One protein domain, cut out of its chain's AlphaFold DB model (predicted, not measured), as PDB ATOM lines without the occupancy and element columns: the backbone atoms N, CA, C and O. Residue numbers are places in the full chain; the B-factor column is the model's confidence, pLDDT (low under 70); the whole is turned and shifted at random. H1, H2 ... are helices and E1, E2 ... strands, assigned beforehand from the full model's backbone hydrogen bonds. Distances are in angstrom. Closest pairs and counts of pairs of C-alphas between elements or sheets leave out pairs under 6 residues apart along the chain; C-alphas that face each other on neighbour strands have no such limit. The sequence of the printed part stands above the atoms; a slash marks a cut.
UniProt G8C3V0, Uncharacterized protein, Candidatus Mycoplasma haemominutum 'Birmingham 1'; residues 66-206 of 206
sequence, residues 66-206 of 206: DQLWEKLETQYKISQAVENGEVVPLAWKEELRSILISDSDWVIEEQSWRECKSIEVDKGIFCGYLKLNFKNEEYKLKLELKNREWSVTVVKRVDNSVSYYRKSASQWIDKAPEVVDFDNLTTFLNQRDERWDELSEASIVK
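This is residues 66 to 206 of the 206 residues of an uncharacterized protein of Candidatus Mycoplasma haemominutum 'Birmingham 1' (UniProt G8C3V0). A twisted wall of six antiparallel strands, E1 to E6, has the long helix H1 over one face, along E1 and E2. On the other side of the sheet the long stretch of residues 176 to 193 loops round to the short helix H3, and the last residues fold back to pair with E4; H2 is near H1 and only grazes the sheet. The printed part has 141 residues, with three named helices and six named strands in the order H1 H2 E1 E2 E3 E4 E5 E6 H3. The sheet's order is E1 E2 E3 E4 E5 E6, and the class is mixed, helices and strands. The whole is compact, with a radius of gyration of the C-alphas of 14.7 A and spans of 42 by 33 by 28 A.

The strands are E1, residues 107 to 116, 25.5 A long; E2, residues 125 to 134, 29.0 A; E3, residues 137 to 146, 29.1 A; E4, residues 149 to 158, 30.0 A; E5, residues 161 to 166, 15.9 A; and E6, residues 171 to 175, 12.8 A. E1 begins at C-alpha 107 (-25.185, -40.757, -29.731), and E6 ends at C-alpha 175 (-37.453, -49.504, -48.620). H1, residues 66 to 81, is 22.2 A long and begins at C-alpha 66 (-18.424, -31.428, -35.371). H2 is residues 93 to 99, 10.1 A, and H3 is residues 194 to 197, 5.0 A.

The six strands form a meander, each strand the antiparallel neighbour of the one before, and each successive two are a hairpin. E1 and E6 are the edge strands, and from edge to edge the strands' lines turn by 91 degrees. Within hydrogen-bond range are N 112 and O 129 between E1 and E2, 2.9 A; N 130 and O 141 between E2 and E3, 3.0 A; N 142 and O 153 between E3 and E4, 2.9 A; N 156 and O 163 between E4 and E5, 2.8 A; and N 173 and O 164 between E5 and E6, 2.9 A. Residues 204 to 205 pair antiparallel with residues 151 to 152 of E4. H1 is on the sheet at a height over the sheet of 9.8 A, in two layers, a helix on one face of a sheet. It lies over E1 and E2 and runs along the strands, at 18 degrees to E2 on the local plane; its closest C-alphas to E1 are those of Ser 79 and Arg 114, 7.4 A apart. H2 only grazes the sheet, with its residues 96 to 99. H1 and H2 are close but not clearly touching, with the C-alphas of Trp 69 and Lys 93 closest at 7.2 A, at a steep tilt of 54 degrees, opposite ways. H3 is not on the sheet; it is only just apart from E3, the closest C-alphas being 8.2 A apart. Every O i to N i+4 pair is within hydrogen-bond range in H1 and H2, while H3 is too short for such a pair.

The two C-alphas farthest apart are those of Gly 85 and Asn 160, 43.7 A. The printed part has no cut and ends at residue 206, the chain's last residue. The links H1 to H2 and E6 to H3 are long, with 11 and 18 residues. The mean pLDDT of the printed part is 80.7; 32 residues are under 70, among them residues 80 to 86, 117 to 124 and 187 to 195.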
ATOM      1  N   ASP A  66     -19.858 -31.716 -35.315       92.44
ATOM      2  CA  ASP A  66     -18.424 -31.428 -35.371       92.44
ATOM      3  C   ASP A  66     -17.601 -32.345 -34.451       92.44
ATOM      4  O   ASP A  66     -16.536 -32.806 -34.858       92.44
ATOM      5  N   GLN A  67     -18.120 -32.694 -33.269       92.38
ATOM      6  CA  GLN A  67     -17.483 -33.666 -32.369       92.38
ATOM      7  C   GLN A  67     -17.570 -35.100 -32.910       92.38
ATOM      8  O   GLN A  67     -16.608 -35.864 -32.807       92.38
ATOM      9  N   LEU A  68     -18.707 -35.475 -33.505       91.88
ATOM     10  CA  LEU A  68     -18.856 -36.755 -34.200       91.88
ATOM     11  C   LEU A  68     -17.834 -36.868 -35.340       91.88
ATOM     12  O   LEU A  68     -17.154 -37.887 -35.469       91.88
ATOM     13  N   TRP A  69     -17.697 -35.804 -36.132       92.81
ATOM     14  CA  TRP A  69     -16.735 -35.729 -37.224       92.81
ATOM     15  C   TRP A  69     -15.294 -35.860 -36.730       92.81
ATOM     16  O   TRP A  69     -14.527 -36.641 -37.286       92.81
ATOM     17  N   GLU A  70     -14.927 -35.144 -35.667       91.75
ATOM     18  CA  GLU A  70     -13.588 -35.224 -35.075       91.75
ATOM     19  C   GLU A  70     -13.260 -36.645 -34.588       91.75
ATOM     20  O   GLU A  70     -12.154 -37.144 -34.830       91.75
ATOM     21  N   LYS A  71     -14.227 -37.340 -33.966       89.38
ATOM     22  CA  LYS A  71     -14.060 -38.750 -33.577       89.38
ATOM     23  C   LYS A  71     -13.831 -39.644 -34.796       89.38
ATOM     24  O   LYS A  71     -12.902 -40.452 -34.782       89.38
ATOM     25  N   LEU A  72     -14.631 -39.477 -35.848       88.94
ATOM     26  CA  LEU A  72     -14.519 -40.240 -37.093       88.94
ATOM     27  C   LEU A  72     -13.156 -40.010 -37.761       88.94
ATOM     28  O   LEU A  72     -12.458 -40.971 -38.079       88.94
ATOM     29  N   GLU A  73     -12.728 -38.753 -37.887       89.38
ATOM     30  CA  GLU A  73     -11.432 -38.382 -38.461       89.38
ATOM     31  C   GLU A  73     -10.252 -38.913 -37.634       89.38
ATOM     32  O   GLU A  73      -9.240 -39.336 -38.196       89.38
ATOM     33  N   THR A  74     -10.378 -38.933 -36.308       88.06
ATOM     34  CA  THR A  74      -9.349 -39.474 -35.412       88.06
ATOM     35  C   THR A  74      -9.195 -40.983 -35.576       88.06
ATOM     36  O   THR A  74      -8.081 -41.454 -35.802       88.06
ATOM     37  N   GLN A  75     -10.296 -41.740 -35.506       83.88
ATOM     38  CA  GLN A  75     -10.271 -43.200 -35.686       83.88
ATOM     39  C   GLN A  75      -9.713 -43.570 -37.056       83.88
ATOM     40  O   GLN A  75      -8.838 -44.424 -37.185       83.88
ATOM     41  N   TYR A  76     -10.146 -42.827 -38.065       78.81
ATOM     42  CA  TYR A  76      -9.644 -42.941 -39.414       78.81
ATOM     43  C   TYR A  76      -8.116 -42.747 -39.522       78.81
ATOM     44  O   TYR A  76      -7.414 -43.607 -40.066       78.81
ATOM     45  N   LYS A  77      -7.584 -41.636 -38.993       82.56
ATOM     46  CA  LYS A  77      -6.141 -41.341 -39.024       82.56
ATOM     47  C   LYS A  77      -5.330 -42.435 -38.340       82.56
ATOM     48  O   LYS A  77      -4.274 -42.806 -38.849       82.56
ATOM     49  N   ILE A  78      -5.830 -42.958 -37.218       79.75
ATOM     50  CA  ILE A  78      -5.199 -44.067 -36.494       79.75
ATOM     51  C   ILE A  78      -5.115 -45.300 -37.396       79.75
ATOM     52  O   ILE A  78      -4.036 -45.874 -37.524       79.75
ATOM     53  N   SER A  79      -6.207 -45.681 -38.062       72.25
ATOM     54  CA  SER A  79      -6.223 -46.872 -38.915       72.25
ATOM     55  C   SER A  79      -5.325 -46.753 -40.151       72.25
ATOM     56  O   SER A  79      -4.675 -47.726 -40.508       72.25
ATOM     57  N   GLN A  80      -5.214 -45.578 -40.779       68.44
ATOM     58  CA  GLN A  80      -4.328 -45.405 -41.942       68.44
ATOM     59  C   GLN A  80      -2.846 -45.257 -41.616       68.44
ATOM     60  O   GLN A  80      -1.998 -45.691 -42.403       68.44
ATOM     61  N   ALA A  81      -2.519 -44.629 -40.485       66.12
ATOM     62  CA  ALA A  81      -1.131 -44.452 -40.067       66.12
ATOM     63  C   ALA A  81      -0.412 -45.798 -39.877       66.12
ATOM     64  O   ALA A  81       0.807 -45.863 -40.019       66.12
ATOM     65  N   VAL A  82      -1.167 -46.864 -39.595       59.94
ATOM     66  CA  VAL A  82      -0.656 -48.230 -39.443       59.94
ATOM     67  C   VAL A  82      -0.218 -48.842 -40.781       59.94
ATOM     68  O   VAL A  82       0.698 -49.661 -40.786       59.94
ATOM     69  N   GLU A  83      -0.802 -48.432 -41.912       55.56
ATOM     70  CA  GLU A  83      -0.723 -49.221 -43.149       55.56
ATOM     71  C   GLU A  83       0.173 -48.615 -44.246       55.56
ATOM     72  O   GLU A  83       0.896 -49.350 -44.913       55.56
ATOM     73  N   ASN A  84       0.153 -47.289 -44.459       55.69
ATOM     74  CA  ASN A  84       0.730 -46.710 -45.690       55.69
ATOM     75  C   ASN A  84       1.530 -45.406 -45.524       55.69
ATOM     76  O   ASN A  84       2.089 -44.918 -46.508       55.69
ATOM     77  N   GLY A  85       1.597 -44.813 -44.326       60.34
ATOM     78  CA  GLY A  85       2.343 -43.567 -44.054       60.34
ATOM     79  C   GLY A  85       1.823 -42.298 -44.758       60.34
ATOM     80  O   GLY A  85       2.141 -41.191 -44.328       60.34
ATOM     81  N   GLU A  86       0.997 -42.433 -45.798       69.88
ATOM     82  CA  GLU A  86       0.293 -41.355 -46.491       69.88
ATOM     83  C   GLU A  86      -1.178 -41.351 -46.059       69.88
ATOM     84  O   GLU A  86      -1.918 -42.295 -46.334       69.88
ATOM     85  N   VAL A  87      -1.594 -40.286 -45.367       73.62
ATOM     86  CA  VAL A  87      -2.974 -40.115 -44.897       73.62
ATOM     87  C   VAL A  87      -3.815 -39.500 -46.016       73.62
ATOM     88  O   VAL A  87      -3.591 -38.350 -46.398       73.62
ATOM     89  N   VAL A  88      -4.802 -40.233 -46.532       77.94
ATOM     90  CA  VAL A  88      -5.804 -39.677 -47.459       77.94
ATOM     91  C   VAL A  88      -6.699 -38.707 -46.659       77.94
ATOM     92  O   VAL A  88      -7.039 -38.984 -45.516       77.94
ATOM     93  N   PRO A  89      -7.088 -37.527 -47.143       80.31
ATOM     94  CA  PRO A  89      -7.996 -36.668 -46.382       80.31
ATOM     95  C   PRO A  89      -9.452 -37.152 -46.483       80.31
ATOM     96  O   PRO A  89      -9.904 -37.572 -47.548       80.31
ATOM     97  N   LEU A  90     -10.222 -37.022 -45.399       84.56
ATOM     98  CA  LEU A  90     -11.683 -37.156 -45.441       84.56
ATOM     99  C   LEU A  90     -12.292 -35.864 -46.008       84.56
ATOM    100  O   LEU A  90     -12.580 -34.917 -45.281       84.56
ATOM    101  N   ALA A  91     -12.467 -35.804 -47.328       87.00
ATOM    102  CA  ALA A  91     -12.898 -34.592 -48.038       87.00
ATOM    103  C   ALA A  91     -14.429 -34.410 -48.134       87.00
ATOM    104  O   ALA A  91     -14.912 -33.618 -48.943       87.00
ATOM    105  N   TRP A  92     -15.207 -35.154 -47.343       90.62
ATOM    106  CA  TRP A  92     -16.666 -35.253 -47.477       90.62
ATOM    107  C   TRP A  92     -17.451 -34.838 -46.222       90.62
ATOM    108  O   TRP A  92     -18.633 -35.153 -46.099       90.62
ATOM    109  N   LYS A  93     -16.825 -34.068 -45.320       92.75
ATOM    110  CA  LYS A  93     -17.454 -33.543 -44.094       92.75
ATOM    111  C   LYS A  93     -18.805 -32.880 -44.350       92.75
ATOM    112  O   LYS A  93     -19.803 -33.266 -43.753       92.75
ATOM    113  N   GLU A  94     -18.834 -31.893 -45.240       92.69
ATOM    114  CA  GLU A  94     -20.044 -31.104 -45.495       92.69
ATOM    115  C   GLU A  94     -21.114 -31.907 -46.247       92.69
ATOM    116  O   GLU A  94     -22.304 -31.709 -46.021       92.69
ATOM    117  N   GLU A  95     -20.712 -32.877 -47.077       93.06
ATOM    118  CA  GLU A  95     -21.655 -33.804 -47.714       93.06
ATOM    119  C   GLU A  95     -22.324 -34.692 -46.660       93.06
ATOM    120  O   GLU A  95     -23.552 -34.772 -46.630       93.06
ATOM    121  N   LEU A  96     -21.557 -35.264 -45.722       93.75
ATOM    122  CA  LEU A  96     -22.143 -36.020 -44.613       93.75
ATOM    123  C   LEU A  96     -23.014 -35.127 -43.718       93.75
ATOM    124  O   LEU A  96     -24.104 -35.553 -43.345       93.75
ATOM    125  N   ARG A  97     -22.587 -33.889 -43.426       93.31
ATOM    126  CA  ARG A  97     -23.385 -32.912 -42.659       93.31
ATOM    127  C   ARG A  97     -24.711 -32.584 -43.343       93.31
ATOM    128  O   ARG A  97     -25.662 -32.238 -42.665       93.31
ATOM    129  N   SER A  98     -24.779 -32.643 -44.672       92.00
ATOM    130  CA  SER A  98     -26.027 -32.390 -45.404       92.00
ATOM    131  C   SER A  98     -26.983 -33.588 -45.396       92.00
ATOM    132  O   SER A  98     -28.196 -33.411 -45.498       92.00
ATOM    133  N   ILE A  99     -26.440 -34.805 -45.283       92.12
ATOM    134  CA  ILE A  99     -27.212 -36.053 -45.233       92.12
ATOM    135  C   ILE A  99     -27.737 -36.292 -43.816       92.12
ATOM    136  O   ILE A  99     -28.904 -36.643 -43.633       92.12
ATOM    137  N   LEU A 100     -26.869 -36.111 -42.822       91.06
ATOM    138  CA  LEU A 100     -27.208 -36.185 -41.408       91.06
ATOM    139  C   LEU A 100     -27.856 -34.865 -40.975       91.06
ATOM    140  O   LEU A 100     -27.437 -33.799 -41.394       91.06
ATOM    141  N   ILE A 101     -28.885 -34.895 -40.134       79.44
ATOM    142  CA  ILE A 101     -29.569 -33.664 -39.702       79.44
ATOM    143  C   ILE A 101     -28.581 -32.782 -38.904       79.44
ATOM    144  O   ILE A 101     -28.065 -33.215 -37.872       79.44
ATOM    145  N   SER A 102     -28.312 -31.555 -39.375       66.31
ATOM    146  CA  SER A 102     -27.109 -30.762 -39.040       66.31
ATOM    147  C   SER A 102     -26.954 -30.308 -37.582       66.31
ATOM    148  O   SER A 102     -25.829 -30.042 -37.160       66.31
ATOM    149  N   ASP A 103     -28.040 -30.254 -36.806       66.50
ATOM    150  CA  ASP A 103     -28.088 -29.577 -35.495       66.50
ATOM    151  C   ASP A 103     -28.349 -30.557 -34.337       66.50
ATOM    152  O   ASP A 103     -29.067 -30.262 -33.380       66.50
ATOM    153  N   SER A 104     -27.827 -31.772 -34.469       71.25
ATOM    154  CA  SER A 104     -28.311 -32.926 -33.712       71.25
ATOM    155  C   SER A 104     -27.346 -33.386 -32.616       71.25
ATOM    156  O   SER A 104     -26.134 -33.412 -32.817       71.25
ATOM    157  N   ASP A 105     -27.920 -33.781 -31.475       87.12
ATOM    158  CA  ASP A 105     -27.266 -34.460 -30.348       87.12
ATOM    159  C   ASP A 105     -27.066 -35.947 -30.685       87.12
ATOM    160  O   ASP A 105     -27.891 -36.796 -30.333       87.12
ATOM    161  N   TRP A 106     -26.003 -36.266 -31.413       91.12
ATOM    162  CA  TRP A 106     -25.707 -37.629 -31.844       91.12
ATOM    163  C   TRP A 106     -25.194 -38.487 -30.695       91.12
ATOM    164  O   TRP A 106     -24.298 -38.091 -29.953       91.12
ATOM    165  N   VAL A 107     -25.702 -39.707 -30.608       92.69
ATOM    166  CA  VAL A 107     -25.185 -40.757 -29.731       92.69
ATOM    167  C   VAL A 107     -24.549 -41.835 -30.596       92.69
ATOM    168  O   VAL A 107     -25.189 -42.332 -31.517       92.69
ATOM    169  N   ILE A 108     -23.298 -42.205 -30.314       92.31
ATOM    170  CA  ILE A 108     -22.665 -43.372 -30.944       92.31
ATOM    171  C   ILE A 108     -23.052 -44.601 -30.122       92.31
ATOM    172  O   ILE A 108     -22.586 -44.756 -28.997       92.31
ATOM    173  N   GLU A 109     -23.890 -45.467 -30.682       92.25
ATOM    174  CA  GLU A 109     -24.320 -46.705 -30.021       92.25
ATOM    175  C   GLU A 109     -23.340 -47.856 -30.266       92.25
ATOM    176  O   GLU A 109     -23.092 -48.676 -29.385       92.25
ATOM    177  N   GLU A 110     -22.769 -47.922 -31.469       90.31
ATOM    178  CA  GLU A 110     -21.845 -48.979 -31.874       90.31
ATOM    179  C   GLU A 110     -20.847 -48.421 -32.889       90.31
ATOM    180  O   GLU A 110     -21.186 -47.567 -33.710       90.31
ATOM    181  N   GLN A 111     -19.610 -48.910 -32.865       89.81
ATOM    182  CA  GLN A 111     -18.618 -48.594 -33.888       89.81
ATOM    183  C   GLN A 111     -17.644 -49.757 -34.086       89.81
ATOM    184  O   GLN A 111     -17.330 -50.486 -33.144       89.81
ATOM    185  N   SER A 112     -17.137 -49.916 -35.305       86.56
ATOM    186  CA  SER A 112     -16.108 -50.903 -35.632       86.56
ATOM    187  C   SER A 112     -15.217 -50.382 -36.749       86.56
ATOM    188  O   SER A 112     -15.704 -49.852 -37.742       86.56
ATOM    189  N   TRP A 113     -13.909 -50.549 -36.585       85.25
ATOM    190  CA  TRP A 113     -12.890 -50.055 -37.504       85.25
ATOM    191  C   TRP A 113     -11.918 -51.193 -37.782       85.25
ATOM    192  O   TRP A 113     -11.347 -51.753 -36.842       85.25
ATOM    193  N   ARG A 114     -11.753 -51.579 -39.047       79.06
ATOM    194  CA  ARG A 114     -10.846 -52.669 -39.417       79.06
ATOM    195  C   ARG A 114     -10.304 -52.528 -40.832       79.06
ATOM    196  O   ARG A 114     -10.829 -51.781 -41.652       79.06
ATOM    197  N   GLU A 115      -9.314 -53.354 -41.129       73.25
ATOM    198  CA  GLU A 115      -8.914 -53.668 -42.496       73.25
ATOM    199  C   GLU A 115      -9.837 -54.755 -43.067       73.25
ATOM    200  O   GLU A 115      -9.997 -55.841 -42.503       73.25
ATOM    201  N   CYS A 116     -10.460 -54.461 -44.199       71.31
ATOM    202  CA  CYS A 116     -11.121 -55.431 -45.052       71.31
ATOM    203  C   CYS A 116     -10.127 -56.014 -46.055       71.31
ATOM    204  O   CYS A 116      -9.365 -55.298 -46.708       71.31
ATOM    205  N   LYS A 117     -10.193 -57.335 -46.227       58.72
ATOM    206  CA  LYS A 117      -9.503 -58.039 -47.308       58.72
ATOM    207  C   LYS A 117     -10.470 -58.185 -48.474       58.72
ATOM    208  O   LYS A 117     -11.488 -58.854 -48.329       58.72
ATOM    209  N   SER A 118     -10.156 -57.587 -49.620       56.00
ATOM    210  CA  SER A 118     -10.823 -57.947 -50.872       56.00
ATOM    211  C   SER A 118     -10.072 -59.095 -51.530       56.00
ATOM    212  O   SER A 118      -8.846 -59.112 -51.546       56.00
ATOM    213  N   ILE A 119     -10.818 -60.044 -52.093       50.81
ATOM    214  CA  ILE A 119     -10.269 -61.159 -52.877       50.81
ATOM    215  C   ILE A 119      -9.577 -60.642 -54.157       50.81
ATOM    216  O   ILE A 119      -8.699 -61.310 -54.695       50.81
ATOM    217  N   GLU A 120      -9.945 -59.449 -54.635       47.34
ATOM    218  CA  GLU A 120      -9.516 -58.911 -55.933       47.34
ATOM    219  C   GLU A 120      -8.370 -57.893 -55.856       47.34
ATOM    220  O   GLU A 120      -7.794 -57.545 -56.886       47.34
ATOM    221  N   VAL A 121      -8.043 -57.372 -54.669       48.34
ATOM    222  CA  VAL A 121      -7.065 -56.285 -54.528       48.34
ATOM    223  C   VAL A 121      -6.099 -56.608 -53.392       48.34
ATOM    224  O   VAL A 121      -6.494 -56.628 -52.232       48.34
ATOM    225  N   ASP A 122      -4.816 -56.793 -53.724       46.75
ATOM    226  CA  ASP A 122      -3.685 -57.053 -52.806       46.75
ATOM    227  C   ASP A 122      -3.375 -55.897 -51.819       46.75
ATOM    228  O   ASP A 122      -2.291 -55.828 -51.237       46.75
ATOM    229  N   LYS A 123      -4.295 -54.945 -51.629       53.50
ATOM    230  CA  LYS A 123      -4.134 -53.797 -50.727       53.50
ATOM    231  C   LYS A 123      -5.296 -53.745 -49.748       53.50
ATOM    232  O   LYS A 123      -6.444 -53.917 -50.165       53.50
ATOM    233  N   GLY A 124      -4.991 -53.507 -48.471       56.81
ATOM    234  CA  GLY A 124      -6.002 -53.390 -47.431       56.81
ATOM    235  C   GLY A 124      -6.982 -52.274 -47.761       56.81
ATOM    236  O   GLY A 124      -6.622 -51.167 -48.168       56.81
ATOM    237  N   ILE A 125      -8.258 -52.630 -47.680       71.81
ATOM    238  CA  ILE A 125      -9.377 -51.708 -47.810       71.81
ATOM    239  C   ILE A 125      -9.707 -51.290 -46.387       71.81
ATOM    240  O   ILE A 125      -9.996 -52.146 -45.555       71.81
ATOM    241  N   PHE A 126      -9.670 -50.000 -46.066       76.50
ATOM    242  CA  PHE A 126     -10.184 -49.576 -44.766       76.50
ATOM    243  C   PHE A 126     -11.703 -49.727 -44.756       76.50
ATOM    244  O   PHE A 126     -12.364 -49.345 -45.720       76.50
ATOM    245  N   CYS A 127     -12.233 -50.245 -43.652       82.06
ATOM    246  CA  CYS A 127     -13.647 -50.480 -43.432       82.06
ATOM    247  C   CYS A 127     -14.058 -49.970 -42.049       82.06
ATOM    248  O   CYS A 127     -13.577 -50.451 -41.018       82.06
ATOM    249  N   GLY A 128     -14.977 -49.013 -42.029       85.81
ATOM    250  CA  GLY A 128     -15.582 -48.456 -40.827       85.81
ATOM    251  C   GLY A 128     -17.082 -48.710 -40.773       85.81
ATOM    252  O   GLY A 128     -17.765 -48.680 -41.794       85.81
ATOM    253  N   TYR A 129     -17.596 -48.934 -39.574       89.19
ATOM    254  CA  TYR A 129     -19.019 -49.031 -39.282       89.19
ATOM    255  C   TYR A 129     -19.342 -48.149 -38.079       89.19
ATOM    256  O   TYR A 129     -18.623 -48.197 -37.080       89.19
ATOM    257  N   LEU A 130     -20.426 -47.377 -38.164       92.38
ATOM    258  CA  LEU A 130     -20.996 -46.653 -37.026       92.38
ATOM    259  C   LEU A 130     -22.504 -46.861 -36.979       92.38
ATOM    260  O   LEU A 130     -23.188 -46.688 -37.989       92.38
ATOM    261  N   LYS A 131     -23.014 -47.130 -35.780       93.44
ATOM    262  CA  LYS A 131     -24.424 -47.008 -35.427       93.44
ATOM    263  C   LYS A 131     -24.604 -45.742 -34.600       93.44
ATOM    264  O   LYS A 131     -23.974 -45.589 -33.551       93.44
ATOM    265  N   LEU A 132     -25.440 -44.837 -35.085       94.00
ATOM    266  CA  LEU A 132     -25.756 -43.576 -34.431       94.00
ATOM    267  C   LEU A 132     -27.235 -43.536 -34.059       94.00
ATOM    268  O   LEU A 132     -28.072 -44.101 -34.761       94.00
ATOM    269  N   ASN A 133     -27.551 -42.800 -33.006       93.19
ATOM    270  CA  ASN A 133     -28.914 -42.501 -32.599       93.19
ATOM    271  C   ASN A 133     -29.089 -40.992 -32.438       93.19
ATOM    272  O   ASN A 133     -28.209 -40.303 -31.914       93.19
ATOM    273  N   PHE A 134     -30.227 -40.484 -32.900       90.56
ATOM    274  CA  PHE A 134     -30.662 -39.122 -32.642       90.56
ATOM    275  C   PHE A 134     -32.171 -39.063 -32.415       90.56
ATOM    276  O   PHE A 134     -32.961 -39.322 -33.323       90.56
ATOM    277  N   LYS A 135     -32.572 -38.629 -31.213       85.19
ATOM    278  CA  LYS A 135     -33.967 -38.556 -30.744       85.19
ATOM    279  C   LYS A 135     -34.664 -39.920 -30.800       85.19
ATOM    280  O   LYS A 135     -34.737 -40.563 -29.767       85.19
ATOM    281  N   ASN A 136     -35.151 -40.330 -31.970       86.94
ATOM    282  CA  ASN A 136     -35.798 -41.622 -32.243       86.94
ATOM    283  C   ASN A 136     -35.404 -42.181 -33.625       86.94
ATOM    284  O   ASN A 136     -36.082 -43.050 -34.169       86.94
ATOM    285  N   GLU A 137     -34.359 -41.630 -34.234       92.75
ATOM    286  CA  GLU A 137     -33.863 -42.045 -35.536       92.75
ATOM    287  C   GLU A 137     -32.541 -42.780 -35.343       92.75
ATOM    288  O   GLU A 137     -31.603 -42.254 -34.735       92.75
ATOM    289  N   GLU A 138     -32.461 -43.990 -35.879       94.19
ATOM    290  CA  GLU A 138     -31.226 -44.763 -35.898       94.19
ATOM    291  C   GLU A 138     -30.574 -44.629 -37.264       94.19
ATOM    292  O   GLU A 138     -31.227 -44.759 -38.297       94.19
ATOM    293  N   TYR A 139     -29.268 -44.417 -37.275       94.56
ATOM    294  CA  TYR A 139     -28.470 -44.328 -38.484       94.56
ATOM    295  C   TYR A 139     -27.385 -45.390 -38.446       94.56
ATOM    296  O   TYR A 139     -26.760 -45.623 -37.414       94.56
ATOM    297  N   LYS A 140     -27.131 -46.009 -39.591       93.69
ATOM    298  CA  LYS A 140     -26.006 -46.913 -39.795       93.69
ATOM    299  C   LYS A 140     -25.178 -46.413 -40.961       93.69
ATOM    300  O   LYS A 140     -25.700 -46.159 -42.049       93.69
ATOM    301  N   LEU A 141     -23.890 -46.232 -40.704       93.44
ATOM    302  CA  LEU A 141     -22.915 -45.747 -41.665       93.44
ATOM    303  C   LEU A 141     -21.909 -46.861 -41.930       93.44
ATOM    304  O   LEU A 141     -21.289 -47.358 -40.992       93.44
ATOM    305  N   LYS A 142     -21.714 -47.197 -43.204       90.88
ATOM    306  CA  LYS A 142     -20.578 -47.996 -43.680       90.88
ATOM    307  C   LYS A 142     -19.614 -47.068 -44.406       90.88
ATOM    308  O   LYS A 142     -20.034 -46.330 -45.291       90.88
ATOM    309  N   LEU A 143     -18.348 -47.087 -44.012       88.81
ATOM    310  CA  LEU A 143     -17.266 -46.307 -44.602       88.81
ATOM    311  C   LEU A 143     -16.272 -47.270 -45.228       88.81
ATOM    312  O   LEU A 143     -15.830 -48.202 -44.557       88.81
ATOM    313  N   GLU A 144     -15.877 -47.028 -46.468       85.75
ATOM    314  CA  GLU A 144     -14.872 -47.840 -47.144       85.75
ATOM    315  C   GLU A 144     -13.859 -46.945 -47.852       85.75
ATOM    316  O   GLU A 144     -14.203 -45.892 -48.386       85.75
ATOM    317  N   LEU A 145     -12.600 -47.375 -47.866       82.75
ATOM    318  CA  LEU A 145     -11.564 -46.785 -48.704       82.75
ATOM    319  C   LEU A 145     -10.997 -47.851 -49.622       82.75
ATOM    320  O   LEU A 145     -10.252 -48.729 -49.182       82.75
ATOM    321  N   LYS A 146     -11.285 -47.727 -50.914       79.75
ATOM    322  CA  LYS A 146     -10.772 -48.629 -51.944       79.75
ATOM    323  C   LYS A 146     -10.036 -47.806 -52.988       79.75
ATOM    324  O   LYS A 146     -10.555 -46.818 -53.480       79.75
ATOM    325  N   ASN A 147      -8.811 -48.199 -53.341       80.56
ATOM    326  CA  ASN A 147      -8.020 -47.513 -54.375       80.56
ATOM    327  C   ASN A 147      -7.845 -45.994 -54.149       80.56
ATOM    328  O   ASN A 147      -7.790 -45.236 -55.112       80.56
ATOM    329  N   ARG A 148      -7.713 -45.563 -52.883       79.19
ATOM    330  CA  ARG A 148      -7.658 -44.146 -52.461       79.19
ATOM    331  C   ARG A 148      -8.961 -43.355 -52.666       79.19
ATOM    332  O   ARG A 148      -8.936 -42.145 -52.478       79.19
ATOM    333  N   GLU A 149     -10.065 -44.023 -52.990       84.25
ATOM    334  CA  GLU A 149     -11.402 -43.437 -53.094       84.25
ATOM    335  C   GLU A 149     -12.254 -43.837 -51.881       84.25
ATOM    336  O   GLU A 149     -12.345 -45.017 -51.522       84.25
ATOM    337  N   TRP A 150     -12.852 -42.841 -51.234       85.19
ATOM    338  CA  TRP A 150     -13.798 -43.011 -50.142       85.19
ATOM    339  C   TRP A 150     -15.178 -43.320 -50.675       85.19
ATOM    340  O   TRP A 150     -15.686 -42.578 -51.512       85.19
ATOM    341  N   SER A 151     -15.841 -44.307 -50.084       89.00
ATOM    342  CA  SER A 151     -17.286 -44.462 -50.171       89.00
ATOM    343  C   SER A 151     -17.916 -44.454 -48.781       89.00
ATOM    344  O   SER A 151     -17.362 -44.971 -47.809       89.00
ATOM    345  N   VAL A 152     -19.089 -43.830 -48.678       91.88
ATOM    346  CA  VAL A 152     -19.908 -43.859 -47.461       91.88
ATOM    347  C   VAL A 152     -21.318 -44.237 -47.846       91.88
ATOM    348  O   VAL A 152     -21.897 -43.612 -48.732       91.88
ATOM    349  N   THR A 153     -21.887 -45.211 -47.154       92.25
ATOM    350  CA  THR A 153     -23.279 -45.630 -47.317       92.25
ATOM    351  C   THR A 153     -24.025 -45.335 -46.031       92.25
ATOM    352  O   THR A 153     -23.613 -45.782 -44.961       92.25
ATOM    353  N   VAL A 154     -25.108 -44.564 -46.134       94.25
ATOM    354  CA  VAL A 154     -25.918 -44.126 -44.997       94.25
ATOM    355  C   VAL A 154     -27.317 -44.713 -45.116       94.25
ATOM    356  O   VAL A 154     -28.034 -44.470 -46.093       94.25
ATOM    357  N   VAL A 155     -27.713 -45.460 -44.091       93.56
ATOM    358  CA  VAL A 155     -29.063 -46.003 -43.923       93.56
ATOM    359  C   VAL A 155     -29.641 -45.433 -42.639       93.56
ATOM    360  O   VAL A 155     -28.930 -45.322 -41.642       93.56
ATOM    361  N   LYS A 156     -30.923 -45.080 -42.651       94.00
ATOM    362  CA  LYS A 156     -31.658 -44.658 -41.462       94.00
ATOM    363  C   LYS A 156     -32.882 -45.530 -41.228       94.00
ATOM    364  O   LYS A 156     -33.487 -46.023 -42.182       94.00
ATOM    365  N   ARG A 157     -33.265 -45.657 -39.964       93.75
ATOM    366  CA  ARG A 157     -34.530 -46.227 -39.520       93.75
ATOM    367  C   ARG A 157     -35.279 -45.196 -38.686       93.75
ATOM    368  O   ARG A 157     -34.713 -44.610 -37.764       93.75
ATOM    369  N   VAL A 158     -36.547 -44.993 -39.026       92.44
ATOM    370  CA  VAL A 158     -37.498 -44.190 -38.250       92.44
ATOM    371  C   VAL A 158     -38.725 -45.058 -38.026       92.44
ATOM    372  O   VAL A 158     -39.382 -45.461 -38.988       92.44
ATOM    373  N   ASP A 159     -38.996 -45.394 -36.768       88.75
ATOM    374  CA  ASP A 159     -39.985 -46.407 -36.392       88.75
ATOM    375  C   ASP A 159     -39.745 -47.731 -37.154       88.75
ATOM    376  O   ASP A 159     -38.682 -48.342 -37.042       88.75
ATOM    377  N   ASN A 160     -40.710 -48.157 -37.974       85.56
ATOM    378  CA  ASN A 160     -40.629 -49.361 -38.806       85.56
ATOM    379  C   ASN A 160     -40.235 -49.069 -40.263       85.56
ATOM    380  O   ASN A 160     -40.321 -49.966 -41.097       85.56
ATOM    381  N   SER A 161     -39.859 -47.834 -40.605       90.19
ATOM    382  CA  SER A 161     -39.443 -47.472 -41.964       90.19
ATOM    383  C   SER A 161     -37.926 -47.451 -42.076       90.19
ATOM    384  O   SER A 161     -37.253 -46.851 -41.236       90.19
ATOM    385  N   VAL A 162     -37.392 -48.071 -43.128       91.31
ATOM    386  CA  VAL A 162     -35.961 -48.066 -43.448       91.31
ATOM    387  C   VAL A 162     -35.755 -47.291 -44.743       91.31
ATOM    388  O   VAL A 162     -36.396 -47.573 -45.754       91.31
ATOM    389  N   SER A 163     -34.825 -46.342 -44.735       92.75
ATOM    390  CA  SER A 163     -34.473 -45.559 -45.918       92.75
ATOM    391  C   SER A 163     -32.960 -45.502 -46.078       92.75
ATOM    392  O   SER A 163     -32.228 -45.434 -45.094       92.75
ATOM    393  N   TYR A 164     -32.471 -45.458 -47.311       92.56
ATOM    394  CA  TYR A 164     -31.054 -45.206 -47.595       92.56
ATOM    395  C   TYR A 164     -30.900 -43.930 -48.414       92.56
ATOM    396  O   TYR A 164     -31.795 -43.559 -49.182       92.56
ATOM    397  N   TYR A 165     -29.782 -43.232 -48.237       93.12
ATOM    398  CA  TYR A 165     -29.530 -42.004 -48.980       93.12
ATOM    399  C   TYR A 165     -28.880 -42.313 -50.328       93.12
ATOM    400  O   TYR A 165     -27.781 -42.875 -50.384       93.12
ATOM    401  N   ARG A 166     -29.540 -41.910 -51.418       90.94
ATOM    402  CA  ARG A 166     -29.070 -42.139 -52.786       90.94
ATOM    403  C   ARG A 166     -28.454 -40.866 -53.365       90.94
ATOM    404  O   ARG A 166     -29.176 -39.913 -53.670       90.94
ATOM    405  N   LYS A 167     -27.134 -40.872 -53.581       88.88
ATOM    406  CA  LYS A 167     -26.364 -39.702 -54.040       88.88
ATOM    407  C   LYS A 167     -26.868 -39.139 -55.369       88.88
ATOM    408  O   LYS A 167     -27.134 -37.942 -55.448       88.88
ATOM    409  N   SER A 168     -27.066 -39.989 -56.380       88.19
ATOM    410  CA  SER A 168     -27.487 -39.582 -57.733       88.19
ATOM    411  C   SER A 168     -28.827 -38.847 -57.788       88.19
ATOM    412  O   SER A 168     -29.072 -38.107 -58.738       88.19
ATOM    413  N   ALA A 169     -29.681 -39.031 -56.780       88.06
ATOM    414  CA  ALA A 169     -30.970 -38.355 -56.665       88.06
ATOM    415  C   ALA A 169     -31.023 -37.345 -55.502       88.06
ATOM    416  O   ALA A 169     -32.046 -36.691 -55.323       88.06
ATOM    417  N   SER A 170     -29.948 -37.237 -54.713       90.38
ATOM    418  CA  SER A 170     -29.840 -36.389 -53.517       90.38
ATOM    419  C   SER A 170     -31.037 -36.504 -52.562       90.38
ATOM    420  O   SER A 170     -31.497 -35.512 -51.999       90.38
ATOM    421  N   GLN A 171     -31.562 -37.721 -52.388       93.31
ATOM    422  CA  GLN A 171     -32.776 -37.968 -51.608       93.31
ATOM    423  C   GLN A 171     -32.721 -39.300 -50.855       93.31
ATOM    424  O   GLN A 171     -31.992 -40.225 -51.225       93.31
ATOM    425  N   TRP A 172     -33.550 -39.394 -49.817       93.12
ATOM    426  CA  TRP A 172     -33.827 -40.640 -49.114       93.12
ATOM    427  C   TRP A 172     -34.767 -41.513 -49.945       93.12
ATOM    428  O   TRP A 172     -35.785 -41.034 -50.444       93.12
ATOM    429  N   ILE A 173     -34.409 -42.783 -50.101       91.69
ATOM    430  CA  ILE A 173     -35.227 -43.785 -50.780       91.69
ATOM    431  C   ILE A 173     -35.752 -44.750 -49.729       91.69
ATOM    432  O   ILE A 173     -34.969 -45.469 -49.105       91.69
ATOM    433  N   ASP A 174     -37.069 -44.769 -49.561       90.81
ATOM    434  CA  ASP A 174     -37.731 -45.695 -48.650       90.81
ATOM    435  C   ASP A 174     -37.699 -47.117 -49.215       90.81
ATOM    436  O   ASP A 174     -37.911 -47.359 -50.412       90.81
ATOM    437  N   LYS A 175     -37.427 -48.074 -48.335       82.94
ATOM    438  CA  LYS A 175     -37.453 -49.504 -48.620       82.94
ATOM    439  C   LYS A 175     -38.370 -50.185 -47.616       82.94
ATOM    440  O   LYS A 175     -38.438 -49.813 -46.449       82.94
ATOM    441  N   ALA A 176     -39.073 -51.211 -48.085       69.75
ATOM    442  CA  ALA A 176     -39.775 -52.096 -47.172       69.75
ATOM    443  C   ALA A 176     -38.745 -52.787 -46.250       69.75
ATOM    444  O   ALA A 176     -37.694 -53.199 -46.752       69.75
ATOM    445  N   PRO A 177     -39.031 -52.965 -44.947       64.88
ATOM    446  CA  PRO A 177     -38.126 -53.638 -44.002       64.88
ATOM    447  C   PRO A 177     -37.741 -55.061 -44.416       64.88
ATOM    448  O   PRO A 177     -36.679 -55.557 -44.071       64.88
ATOM    449  N   GLU A 178     -38.599 -55.713 -45.200       67.50
ATOM    450  CA  GLU A 178     -38.368 -57.046 -45.768       67.50
ATOM    451  C   GLU A 178     -37.245 -57.062 -46.819       67.50
ATOM    452  O   GLU A 178     -36.669 -58.113 -47.089       67.50
ATOM    453  N   VAL A 179     -36.954 -55.907 -47.430       74.81
ATOM    454  CA  VAL A 179     -35.922 -55.740 -48.464       74.81
ATOM    455  C   VAL A 179     -34.591 -55.321 -47.856       74.81
ATOM    456  O   VAL A 179     -33.555 -55.657 -48.406       74.81
ATOM    457  N   VAL A 180     -34.609 -54.574 -46.750       79.00
ATOM    458  CA  VAL A 180     -33.397 -54.160 -46.035       79.00
ATOM    459  C   VAL A 180     -33.604 -54.436 -44.557       79.00
ATOM    460  O   VAL A 180     -34.274 -53.677 -43.854       79.00
ATOM    461  N   ASP A 181     -32.989 -55.512 -44.081       83.88
ATOM    462  CA  ASP A 181     -32.960 -55.839 -42.662       83.88
ATOM    463  C   ASP A 181     -31.954 -54.925 -41.953       83.88
ATOM    464  O   ASP A 181     -30.753 -55.201 -41.890       83.88
ATOM    465  N   PHE A 182     -32.462 -53.793 -41.460       87.00
ATOM    466  CA  PHE A 182     -31.655 -52.764 -40.814       87.00
ATOM    467  C   PHE A 182     -30.836 -53.322 -39.653       87.00
ATOM    468  O   PHE A 182     -29.685 -52.925 -39.489       87.00
ATOM    469  N   ASP A 183     -31.380 -54.245 -38.860       86.25
ATOM    470  CA  ASP A 183     -30.670 -54.798 -37.708       86.25
ATOM    471  C   ASP A 183     -29.493 -55.667 -38.147       86.25
ATOM    472  O   ASP A 183     -28.438 -55.591 -37.522       86.25
ATOM    473  N   ASN A 184     -29.617 -56.362 -39.281       81.62
ATOM    474  CA  ASN A 184     -28.545 -57.154 -39.888       81.62
ATOM    475  C   ASN A 184     -27.501 -56.346 -40.679       81.62
ATOM    476  O   ASN A 184     -26.484 -56.914 -41.085       81.62
ATOM    477  N   LEU A 185     -27.683 -55.033 -40.856       83.94
ATOM    478  CA  LEU A 185     -26.617 -54.130 -41.308       83.94
ATOM    479  C   LEU A 185     -25.610 -53.919 -40.168       83.94
ATOM    480  O   LEU A 185     -25.603 -52.875 -39.524       83.94
ATOM    481  N   THR A 186     -24.834 -54.935 -39.810       75.12
ATOM    482  CA  THR A 186     -23.958 -54.886 -38.630       75.12
ATOM    483  C   THR A 186     -22.495 -54.679 -38.999       75.12
ATOM    484  O   THR A 186     -22.120 -54.502 -40.163       75.12
ATOM    485  N   THR A 187     -21.670 -54.702 -37.952       64.19
ATOM    486  CA  THR A 187     -20.228 -54.888 -38.015       64.19
ATOM    487  C   THR A 187     -19.840 -56.044 -38.932       64.19
ATOM    488  O   THR A 187     -20.578 -57.003 -39.145       64.19
ATOM    489  N   PHE A 188     -18.623 -55.974 -39.456       66.19
ATOM    490  CA  PHE A 188     -18.092 -56.880 -40.469       66.19
ATOM    491  C   PHE A 188     -17.815 -58.330 -39.977       66.19
ATOM    492  O   PHE A 188     -16.841 -58.973 -40.378       66.19
ATOM    493  N   LEU A 189     -18.592 -58.841 -39.022       50.88
ATOM    494  CA  LEU A 189     -18.273 -60.007 -38.199       50.88
ATOM    495  C   LEU A 189     -18.331 -61.352 -38.933       50.88
ATOM    496  O   LEU A 189     -17.819 -62.326 -38.397       50.88
ATOM    497  N   ASN A 190     -18.882 -61.433 -40.146       48.16
ATOM    498  CA  ASN A 190     -18.925 -62.670 -40.935       48.16
ATOM    499  C   ASN A 190     -18.767 -62.370 -42.432       48.16
ATOM    500  O   ASN A 190     -19.000 -61.244 -42.849       48.16
ATOM    501  N   GLN A 191     -18.431 -63.382 -43.244       47.56
ATOM    502  CA  GLN A 191     -18.242 -63.321 -44.713       47.56
ATOM    503  C   GLN A 191     -19.444 -62.780 -45.530       47.56
ATOM    504  O   GLN A 191     -19.437 -62.858 -46.752       47.56
ATOM    505  N   ARG A 192     -20.484 -62.251 -44.880       46.00
ATOM    506  CA  ARG A 192     -21.677 -61.666 -45.498       46.00
ATOM    507  C   ARG A 192     -21.614 -60.139 -45.470       46.00
ATOM    508  O   ARG A 192     -22.522 -59.493 -44.953       46.00
ATOM    509  N   ASP A 193     -20.568 -59.571 -46.068       53.34
ATOM    510  CA  ASP A 193     -20.583 -58.157 -46.481       53.34
ATOM    511  C   ASP A 193     -21.744 -57.880 -47.482       53.34
ATOM    512  O   ASP A 193     -22.184 -56.741 -47.627       53.34
ATOM    513  N   GLU A 194     -22.320 -58.948 -48.059       54.59
ATOM    514  CA  GLU A 194     -23.420 -59.006 -49.038       54.59
ATOM    515  C   GLU A 194     -24.666 -58.173 -48.690       54.59
ATOM    516  O   GLU A 194     -25.371 -57.719 -49.586       54.59
ATOM    517  N   ARG A 195     -24.972 -57.941 -47.405       66.81
ATOM    518  CA  ARG A 195     -26.196 -57.202 -47.026       66.81
ATOM    519  C   ARG A 195     -26.120 -55.716 -47.349       66.81
ATOM    520  O   ARG A 195     -27.144 -55.093 -47.617       66.81
ATOM    521  N   TRP A 196     -24.916 -55.153 -47.347       74.75
ATOM    522  CA  TRP A 196     -24.710 -53.780 -47.799       74.75
ATOM    523  C   TRP A 196     -24.741 -53.679 -49.329       74.75
ATOM    524  O   TRP A 196     -25.099 -52.622 -49.839       74.75
ATOM    525  N   ASP A 197     -24.444 -54.769 -50.048       67.31
ATOM    526  CA  ASP A 197     -24.464 -54.824 -51.520       67.31
ATOM    527  C   ASP A 197     -25.892 -54.800 -52.095       67.31
ATOM    528  O   ASP A 197     -26.099 -54.444 -53.255       67.31
ATOM    529  N   GLU A 198     -26.904 -55.119 -51.278       67.44
ATOM    530  CA  GLU A 198     -28.324 -54.952 -51.628       67.44
ATOM    531  C   GLU A 198     -28.708 -53.463 -51.800       67.44
ATOM    532  O   GLU A 198     -29.749 -53.134 -52.387       67.44
ATOM    533  N   LEU A 199     -27.859 -52.541 -51.329       76.50
ATOM    534  CA  LEU A 199     -28.013 -51.104 -51.520       76.50
ATOM    535  C   LEU A 199     -27.385 -50.687 -52.851       76.50
ATOM    536  O   LEU A 199     -26.193 -50.828 -53.094       76.50
ATOM    537  N   SER A 200     -28.211 -50.116 -53.722       66.75
ATOM    538  CA  SER A 200     -27.857 -49.856 -55.121       66.75
ATOM    539  C   SER A 200     -26.747 -48.819 -55.338       66.75
ATOM    540  O   SER A 200     -26.278 -48.671 -56.463       66.75
ATOM    541  N   GLU A 201     -26.419 -48.007 -54.328       82.81
ATOM    542  CA  GLU A 201     -25.521 -46.857 -54.480       82.81
ATOM    543  C   GLU A 201     -24.964 -46.381 -53.130       82.81
ATOM    544  O   GLU A 201     -25.714 -46.272 -52.157       82.81
ATOM    545  N   ALA A 202     -23.677 -46.021 -53.094       85.44
ATOM    546  CA  ALA A 202     -23.089 -45.306 -51.965       85.44
ATOM    547  C   ALA A 202     -23.658 -43.880 -51.866       85.44
ATOM    548  O   ALA A 202     -23.887 -43.190 -52.862       85.44
ATOM    549  N   SER A 203     -23.853 -43.405 -50.641       84.81
ATOM    550  CA  SER A 203     -24.342 -42.056 -50.347       84.81
ATOM    551  C   SER A 203     -23.299 -40.972 -50.650       84.81
ATOM    552  O   SER A 203     -23.663 -39.849 -50.994       84.81
ATOM    553  N   ILE A 204     -22.008 -41.301 -50.555       88.00
ATOM    554  CA  ILE A 204     -20.865 -40.427 -50.858       88.00
ATOM    555  C   ILE A 204     -19.799 -41.255 -51.587       88.00
ATOM    556  O   ILE A 204     -19.610 -42.422 -51.265       88.00
ATOM    557  N   VAL A 205     -19.106 -40.629 -52.545       86.69
ATOM    558  CA  VAL A 205     -17.947 -41.188 -53.274       86.69
ATOM    559  C   VAL A 205     -16.952 -40.051 -53.548       86.69
ATOM    560  O   VAL A 205     -17.407 -39.028 -54.089       86.69
ATOM    561  N   LYS A 206     -15.675 -40.181 -53.151       84.69
ATOM    562  CA  LYS A 206     -14.634 -39.133 -53.256       84.69
ATOM    563  C   LYS A 206     -13.223 -39.647 -53.475       84.69
ATOM    564  O   LYS A 206     -12.823 -40.555 -52.721       84.69
TER     565      LYS A 206